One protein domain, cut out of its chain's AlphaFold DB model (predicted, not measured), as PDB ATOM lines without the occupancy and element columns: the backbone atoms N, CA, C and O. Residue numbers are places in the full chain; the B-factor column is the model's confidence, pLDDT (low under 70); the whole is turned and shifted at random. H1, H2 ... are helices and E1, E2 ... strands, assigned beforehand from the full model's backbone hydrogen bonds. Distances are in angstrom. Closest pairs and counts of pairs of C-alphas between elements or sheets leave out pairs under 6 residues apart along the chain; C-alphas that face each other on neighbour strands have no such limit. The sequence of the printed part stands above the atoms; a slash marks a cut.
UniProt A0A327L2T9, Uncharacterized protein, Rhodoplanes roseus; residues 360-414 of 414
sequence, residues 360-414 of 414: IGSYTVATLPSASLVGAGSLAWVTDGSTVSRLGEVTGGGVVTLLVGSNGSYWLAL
ATOM      1  N   ILE A 360     204.338 173.507 197.279       84.00
ATOM      2  CA  ILE A 360     204.831 174.399 196.219       84.00
ATOM      3  C   ILE A 360     203.675 174.901 195.340       84.00
ATOM      4  O   ILE A 360     202.566 174.355 195.406       84.00
ATOM      5  N   GLY A 361     203.927 175.955 194.556       83.19
ATOM      6  CA  GLY A 361     202.929 176.595 193.693       83.19
ATOM      7  C   GLY A 361     202.237 175.604 192.754       83.19
ATOM      8  O   GLY A 361     202.817 174.593 192.359       83.19
ATOM      9  N   SER A 362     200.970 175.861 192.435       83.75
ATOM     10  CA  SER A 362     200.176 175.015 191.543       83.75
ATOM     11  C   SER A 362     199.424 175.886 190.542       83.75
ATOM     12  O   SER A 362     198.757 176.836 190.948       83.75
ATOM     13  N   TYR A 363     199.541 175.567 189.257       84.44
ATOM     14  CA  TYR A 363     199.033 176.380 188.155       84.44
ATOM     15  C   TYR A 363     198.331 175.505 187.120       84.44
ATOM     16  O   TYR A 363     198.649 174.326 186.968       84.44
ATOM     17  N   THR A 364     197.407 176.093 186.367       85.00
ATOM     18  CA  THR A 364     197.058 175.535 185.054       85.00
ATOM     19  C   THR A 364     198.131 175.935 184.044       85.00
ATOM     20  O   THR A 364     198.802 176.949 184.239       85.00
ATOM     21  N   VAL A 365     198.269 175.210 182.931       81.88
ATOM     22  CA  VAL A 365     199.185 175.603 181.840       81.88
ATOM     23  C   VAL A 365     198.948 177.058 181.412       81.88
ATOM     24  O   VAL A 365     199.898 177.809 181.221       81.88
ATOM     25  N   ALA A 366     197.683 177.488 181.340       82.88
ATOM     26  CA  ALA A 366     197.308 178.842 180.928       82.88
ATOM     27  C   ALA A 366     197.709 179.942 181.930       82.88
ATOM     28  O   ALA A 366     197.827 181.103 181.547       82.88
ATOM     29  N   THR A 367     197.878 179.596 183.210       87.88
ATOM     30  CA  THR A 367     198.169 180.554 184.295       87.88
ATOM     31  C   THR A 367     199.582 180.427 184.849       87.88
ATOM     32  O   THR A 367     199.963 181.196 185.732       87.88
ATOM     33  N   LEU A 368     200.364 179.473 184.339       87.38
ATOM     34  CA  LEU A 368     201.752 179.287 184.718       87.38
ATOM     35  C   LEU A 368     202.558 180.535 184.308       87.38
ATOM     36  O   LEU A 368     202.629 180.845 183.116       87.38
ATOM     37  N   PRO A 369     203.165 181.271 185.259       89.56
ATOM     38  CA  PRO A 369     204.013 182.411 184.929       89.56
ATOM     39  C   PRO A 369     205.195 181.985 184.054       89.56
ATOM     40  O   PRO A 369     205.639 180.837 184.101       89.56
ATOM     41  N   SER A 370     205.746 182.909 183.267       89.12
ATOM     42  CA  SER A 370     206.908 182.598 182.432       89.12
ATOM     43  C   SER A 370     208.107 182.170 183.291       89.12
ATOM     44  O   SER A 370     208.384 182.745 184.344       89.12
ATOM     45  N   ALA A 371     208.850 181.164 182.824       86.12
ATOM     46  CA  ALA A 371     210.040 180.640 183.504       86.12
ATOM     47  C   ALA A 371     211.112 181.721 183.743       86.12
ATOM     48  O   ALA A 371     211.814 181.702 184.752       86.12
ATOM     49  N   SER A 372     211.193 182.699 182.837       87.19
ATOM     50  CA  SER A 372     212.076 183.862 182.963       87.19
ATOM     51  C   SER A 372     211.672 184.809 184.097       87.19
ATOM     52  O   SER A 372     212.545 185.381 184.741       87.19
ATOM     53  N   LEU A 373     210.373 184.926 184.401       89.69
ATOM     54  CA  LEU A 373     209.891 185.759 185.502       89.69
ATOM     55  C   LEU A 373     210.198 185.138 186.871       89.69
ATOM     56  O   LEU A 373     210.534 185.854 187.808       89.69
ATOM     57  N   VAL A 374     210.075 183.813 186.990       86.81
ATOM     58  CA  VAL A 374     210.299 183.095 188.259       86.81
ATOM     59  C   VAL A 374     211.752 182.649 188.463       86.81
ATOM     60  O   VAL A 374     212.108 182.188 189.544       86.81
ATOM     61  N   GLY A 375     212.595 182.771 187.434       88.06
ATOM     62  CA  GLY A 375     214.006 182.391 187.478       88.06
ATOM     63  C   GLY A 375     214.254 180.878 187.466       88.06
ATOM     64  O   GLY A 375     213.336 180.059 187.576       88.06
ATOM     65  N   ALA A 376     215.522 180.503 187.288       88.69
ATOM     66  CA  ALA A 376     215.960 179.108 187.291       88.69
ATOM     67  C   ALA A 376     215.848 178.484 188.693       88.69
ATOM     68  O   ALA A 376     216.075 179.156 189.696       88.69
ATOM     69  N   GLY A 377     215.510 177.195 188.766       84.44
ATOM     70  CA  GLY A 377     215.355 176.451 190.024       84.44
ATOM     71  C   GLY A 377     213.959 176.531 190.651       84.44
ATOM     72  O   GLY A 377     213.688 175.828 191.623       84.44
ATOM     73  N   SER A 378     213.049 177.332 190.087       87.75
ATOM     74  CA  SER A 378     211.644 177.356 190.505       87.75
ATOM     75  C   SER A 378     210.946 176.026 190.210       87.75
ATOM     76  O   SER A 378     211.098 175.481 189.119       87.75
ATOM     77  N   LEU A 379     210.153 175.537 191.169       89.25
ATOM     78  CA  LEU A 379     209.349 174.317 191.070       89.25
ATOM     79  C   LEU A 379     207.858 174.653 191.114       89.25
ATOM     80  O   LEU A 379     207.424 175.452 191.948       89.25
ATOM     81  N   ALA A 380     207.061 174.002 190.270       86.94
ATOM     82  CA  ALA A 380     205.611 174.164 190.266       86.94
ATOM     83  C   ALA A 380     204.896 172.869 189.874       86.94
ATOM     84  O   ALA A 380     205.381 172.106 189.044       86.94
ATOM     85  N   TRP A 381     203.707 172.654 190.433       86.12
ATOM     86  CA  TRP A 381     202.757 171.684 189.899       86.12
ATOM     87  C   TRP A 381     201.954 172.332 188.775       86.12
ATOM     88  O   TRP A 381     201.379 173.403 188.971       86.12
ATOM     89  N   VAL A 382     201.897 171.695 187.611       82.69
ATOM     90  CA  VAL A 382     201.182 172.218 186.442       82.69
ATOM     91  C   VAL A 382     200.170 171.202 185.964       82.69
ATOM     92  O   VAL A 382     200.507 170.031 185.816       82.69
ATOM     93  N   THR A 383     198.947 171.666 185.721       80.00
ATOM     94  CA  THR A 383     197.858 170.865 185.161       80.00
ATOM     95  C   THR A 383     197.372 171.426 183.827       80.00
ATOM     96  O   THR A 383     197.280 172.642 183.651       80.00
ATOM     97  N   ASP A 384     197.043 170.550 182.884       74.00
ATOM     98  CA  ASP A 384     196.357 170.891 181.632       74.00
ATOM     99  C   ASP A 384     194.826 171.004 181.790       74.00
ATOM    100  O   ASP A 384     194.136 171.463 180.880       74.00
ATOM    101  N   GLY A 385     194.294 170.646 182.963       68.88
ATOM    102  CA  GLY A 385     192.876 170.759 183.293       68.88
ATOM    103  C   GLY A 385     192.415 172.190 183.598       68.88
ATOM    104  O   GLY A 385     193.195 173.081 183.936       68.88
ATOM    105  N   SER A 386     191.096 172.402 183.555       65.88
ATOM    106  CA  SER A 386     190.450 173.669 183.945       65.88
ATOM    107  C   SER A 386     190.467 173.932 185.458       65.88
ATOM    108  O   SER A 386     190.125 175.029 185.899       65.88
ATOM    109  N   THR A 387     190.865 172.939 186.259       61.06
ATOM    110  CA  THR A 387     190.972 173.024 187.718       61.06
ATOM    111  C   THR A 387     192.283 172.406 188.201       61.06
ATOM    112  O   THR A 387     192.774 171.421 187.646       61.06
ATOM    113  N   VAL A 388     192.862 172.998 189.246       60.41
ATOM    114  CA  VAL A 388     194.111 172.537 189.863       60.41
ATOM    115  C   VAL A 388     193.829 171.299 190.719       60.41
ATOM    116  O   VAL A 388     193.509 171.418 191.900       60.41
ATOM    117  N   SER A 389     193.928 170.107 190.125       56.19
ATOM    118  CA  SER A 389     193.905 168.843 190.870       56.19
ATOM    119  C   SER A 389     195.298 168.543 191.427       56.19
ATOM    120  O   SER A 389     196.302 168.701 190.736       56.19
ATOM    121  N   ARG A 390     195.386 168.162 192.704       57.78
ATOM    122  CA  ARG A 390     196.653 167.849 193.376       57.78
ATOM    123  C   ARG A 390     196.705 166.347 193.621       57.78
ATOM    124  O   ARG A 390     196.021 165.870 194.514       57.78
ATOM    125  N   LEU A 391     197.588 165.677 192.881       55.66
ATOM    126  CA  LEU A 391     197.949 164.258 192.988       55.66
ATOM    127  C   LEU A 391     196.843 163.271 192.558       55.66
ATOM    128  O   LEU A 391     195.909 162.998 193.296       55.66
ATOM    129  N   GLY A 392     197.046 162.635 191.402       50.16
ATOM    130  CA  GLY A 392     196.888 161.181 191.294       50.16
ATOM    131  C   GLY A 392     195.501 160.548 191.430       50.16
ATOM    132  O   GLY A 392     195.449 159.389 191.826       50.16
ATOM    133  N   GLU A 393     194.405 161.203 191.045       44.97
ATOM    134  CA  GLU A 393     193.219 160.455 190.602       44.97
ATOM    135  C   GLU A 393     193.263 160.324 189.075       44.97
ATOM    136  O   GLU A 393     192.793 161.182 188.332       44.97
ATOM    137  N   VAL A 394     193.876 159.238 188.587       45.66
ATOM    138  CA  VAL A 394     193.580 158.733 187.240       45.66
ATOM    139  C   VAL A 394     192.308 157.903 187.355       45.66
ATOM    140  O   VAL A 394     192.335 156.675 187.342       45.66
ATOM    141  N   THR A 395     191.172 158.577 187.483       41.62
ATOM    142  CA  THR A 395     189.868 157.987 187.183       41.62
ATOM    143  C   THR A 395     189.525 158.398 185.756       41.62
ATOM    144  O   THR A 395     188.938 159.441 185.516       41.62
ATOM    145  N   GLY A 396     190.015 157.595 184.804       40.62
ATOM    146  CA  GLY A 396     189.619 157.554 183.390       40.62
ATOM    147  C   GLY A 396     189.240 158.882 182.714       40.62
ATOM    148  O   GLY A 396     188.059 159.197 182.626       40.62
ATOM    149  N   GLY A 397     190.240 159.564 182.133       45.19
ATOM    150  CA  GLY A 397     190.100 160.705 181.208       45.19
ATOM    151  C   GLY A 397     189.988 162.061 181.912       45.19
ATOM    152  O   GLY A 397     188.907 162.465 182.304       45.19
ATOM    153  N   GLY A 398     191.028 162.864 182.119       55.50
ATOM    154  CA  GLY A 398     192.361 162.953 181.532       55.50
ATOM    155  C   GLY A 398     192.881 164.345 181.902       55.50
ATOM    156  O   GLY A 398     192.718 165.282 181.132       55.50
ATOM    157  N   VAL A 399     193.384 164.491 183.128       57.72
ATOM    158  CA  VAL A 399     194.018 165.716 183.633       57.72
ATOM    159  C   VAL A 399     195.405 165.318 184.114       57.72
ATOM    160  O   VAL A 399     195.537 164.573 185.088       57.72
ATOM    161  N   VAL A 400     196.439 165.757 183.404       64.56
ATOM    162  CA  VAL A 400     197.829 165.415 183.707       64.56
ATOM    163  C   VAL A 400     198.403 166.516 184.587       64.56
ATOM    164  O   VAL A 400     198.582 167.649 184.150       64.56
ATOM    165  N   THR A 401     198.682 166.191 185.851       70.81
ATOM    166  CA  THR A 401     199.399 167.092 186.762       70.81
ATOM    167  C   THR A 401     200.851 166.647 186.890       70.81
ATOM    168  O   THR A 401     201.113 165.538 187.351       70.81
ATOM    169  N   LEU A 402     201.788 167.509 186.499       77.50
ATOM    170  CA  LEU A 402     203.228 167.233 186.499       77.50
ATOM    171  C   LEU A 402     203.977 168.227 187.377       77.50
ATOM    172  O   LEU A 402     203.570 169.383 187.515       77.50
ATOM    173  N   LEU A 403     205.089 167.774 187.950       85.50
ATOM    174  CA  LEU A 403     206.070 168.665 188.548       85.50
ATOM    175  C   LEU A 403     206.958 169.204 187.427       85.50
ATOM    176  O   LEU A 403     207.509 168.432 186.643       85.50
ATOM    177  N   VAL A 404     207.103 170.521 187.359       85.19
ATOM    178  CA  VAL A 404     208.009 171.179 186.418       85.19
ATOM    179  C   VAL A 404     209.052 172.007 187.160       85.19
ATOM    180  O   VAL A 404     208.771 172.585 188.213       85.19
ATOM    181  N   GLY A 405     210.250 172.071 186.587       88.88
ATOM    182  CA  GLY A 405     211.357 172.919 187.004       88.88
ATOM    183  C   GLY A 405     211.666 173.980 185.949       88.88
ATOM    184  O   GLY A 405     211.682 173.694 184.754       88.88
ATOM    185  N   SER A 406     211.914 175.214 186.374       88.94
ATOM    186  CA  SER A 406     212.355 176.292 185.484       88.94
ATOM    187  C   SER A 406     213.874 176.262 185.302       88.94
ATOM    188  O   SER A 406     214.612 176.188 186.285       88.94
ATOM    189  N   ASN A 407     214.362 176.411 184.066       88.56
ATOM    190  CA  ASN A 407     215.780 176.688 183.786       88.56
ATOM    191  C   ASN A 407     216.076 178.191 183.586       88.56
ATOM    192  O   ASN A 407     217.167 178.554 183.157       88.56
ATOM    193  N   GLY A 408     215.100 179.064 183.865       83.12
ATOM    194  CA  GLY A 408     215.199 180.517 183.682       83.12
ATOM    195  C   GLY A 408     214.805 181.012 182.286       83.12
ATOM    196  O   GLY A 408     214.732 182.215 182.064       83.12
ATOM    197  N   SER A 409     214.517 180.113 181.346       88.75
ATOM    198  CA  SER A 409     213.955 180.448 180.027       88.75
ATOM    199  C   SER A 409     212.704 179.629 179.713       88.75
ATOM    200  O   SER A 409     211.738 180.162 179.173       88.75
ATOM    201  N   TYR A 410     212.684 178.361 180.128       87.81
ATOM    202  CA  TYR A 410     211.599 177.415 179.897       87.81
ATOM    203  C   TYR A 410     211.262 176.624 181.161       87.81
ATOM    204  O   TYR A 410     212.099 176.451 182.051       87.81
ATOM    205  N   TRP A 411     210.029 176.121 181.200       84.50
ATOM    206  CA  TRP A 411     209.607 175.085 182.136       84.50
ATOM    207  C   TRP A 411     209.890 173.714 181.533       84.50
ATOM    208  O   TRP A 411     209.548 173.458 180.380       84.50
ATOM    209  N   LEU A 412     210.510 172.842 182.318       85.44
ATOM    210  CA  LEU A 412     210.864 171.480 181.947       85.44
ATOM    211  C   LEU A 412     210.170 170.524 182.914       85.44
ATOM    212  O   LEU A 412     210.137 170.790 184.114       85.44
ATOM    213  N   ALA A 413     209.611 169.426 182.411       84.19
ATOM    214  CA  ALA A 413     209.125 168.355 183.279       84.19
ATOM    215  C   ALA A 413     210.307 167.721 184.029       84.19
ATOM    216  O   ALA A 413     211.386 167.572 183.449       84.19
ATOM    217  N   LEU A 414     210.098 167.406 185.309       77.31
ATOM    218  CA  LEU A 414     211.097 166.794 186.190       77.31
ATOM    219  C   LEU A 414     210.918 165.288 186.332       77.31
ATOM    220  O   LEU A 414     209.751 164.829 186.319       77.31
TER     221      LEU A 414
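What this domain is: This is residues 360 to 414 of the 414 residues of an uncharacterized protein of Rhodoplanes roseus (UniProt A0A327L2T9). A strongly twisted sheet of four strands has a hairpin of two long strands, E2 and E3, in its middle, with the shorter E1 and E4 along its edges. The one-turn helix H1 lies on the sheet near one end of the hairpin, and a long loop, residues 384 to 400, makes the other end of the domain. The printed part has 55 residues, with E1, H1, E2, E3 and E4 along the chain; the sheet's order is E1, E2, E3, E4, mixed. The class is mostly strand, though under half of the residues are in named elements. The whole is compact, radius of gyration of the C-alphas 11.3 A, yet elongated, spanning 34 by 19 by 16 A.

Where its parts are: E2, residues 376 to 383, is 20.0 A long and bends by 53 degrees at residue 379. E3, residues 401 to 407, is 19.2 A long. E1 is residues 361 to 364, beginning at C-alpha 361 (202.929, 176.595, 193.693). E4 is residues 411 to 413, ending at C-alpha 413 (209.125, 168.355, 183.279). H1 is residues 371 to 374.

How they stand to each other: E2, E3 and E4 form a meander, each strand the antiparallel neighbour of the one before. N 380 and O 404 are 3.0 A apart, and N 405 and O 412 2.8 A, within hydrogen-bond range. E1 is parallel to E2, with N 381 and O 361 at 2.9 A. E1, H1 and E2 form a strand-helix-strand unit, two parallel neighbour strands with a helix between, its crossover right-handed. H1 is on the sheet at a height of 7.9 A, only just over none of its strands, with 2 C-alphas falling on E2 and 2 on E3. The closest C-alphas of H1 and E3, Ala 371 and Ser 406, are 5.3 A apart. H1 is too short for an O i to N i+4 pair, and its 1 O i to N i+3 pair is not within range. E1 and E4 are apart.

The domain as a whole: The two farthest C-alphas, Gly 375 and Gly 396, are 35.0 A apart. The printed part has no cut; the link from E2 to E3 is long. Residues 385 to 400 are under pLDDT 70.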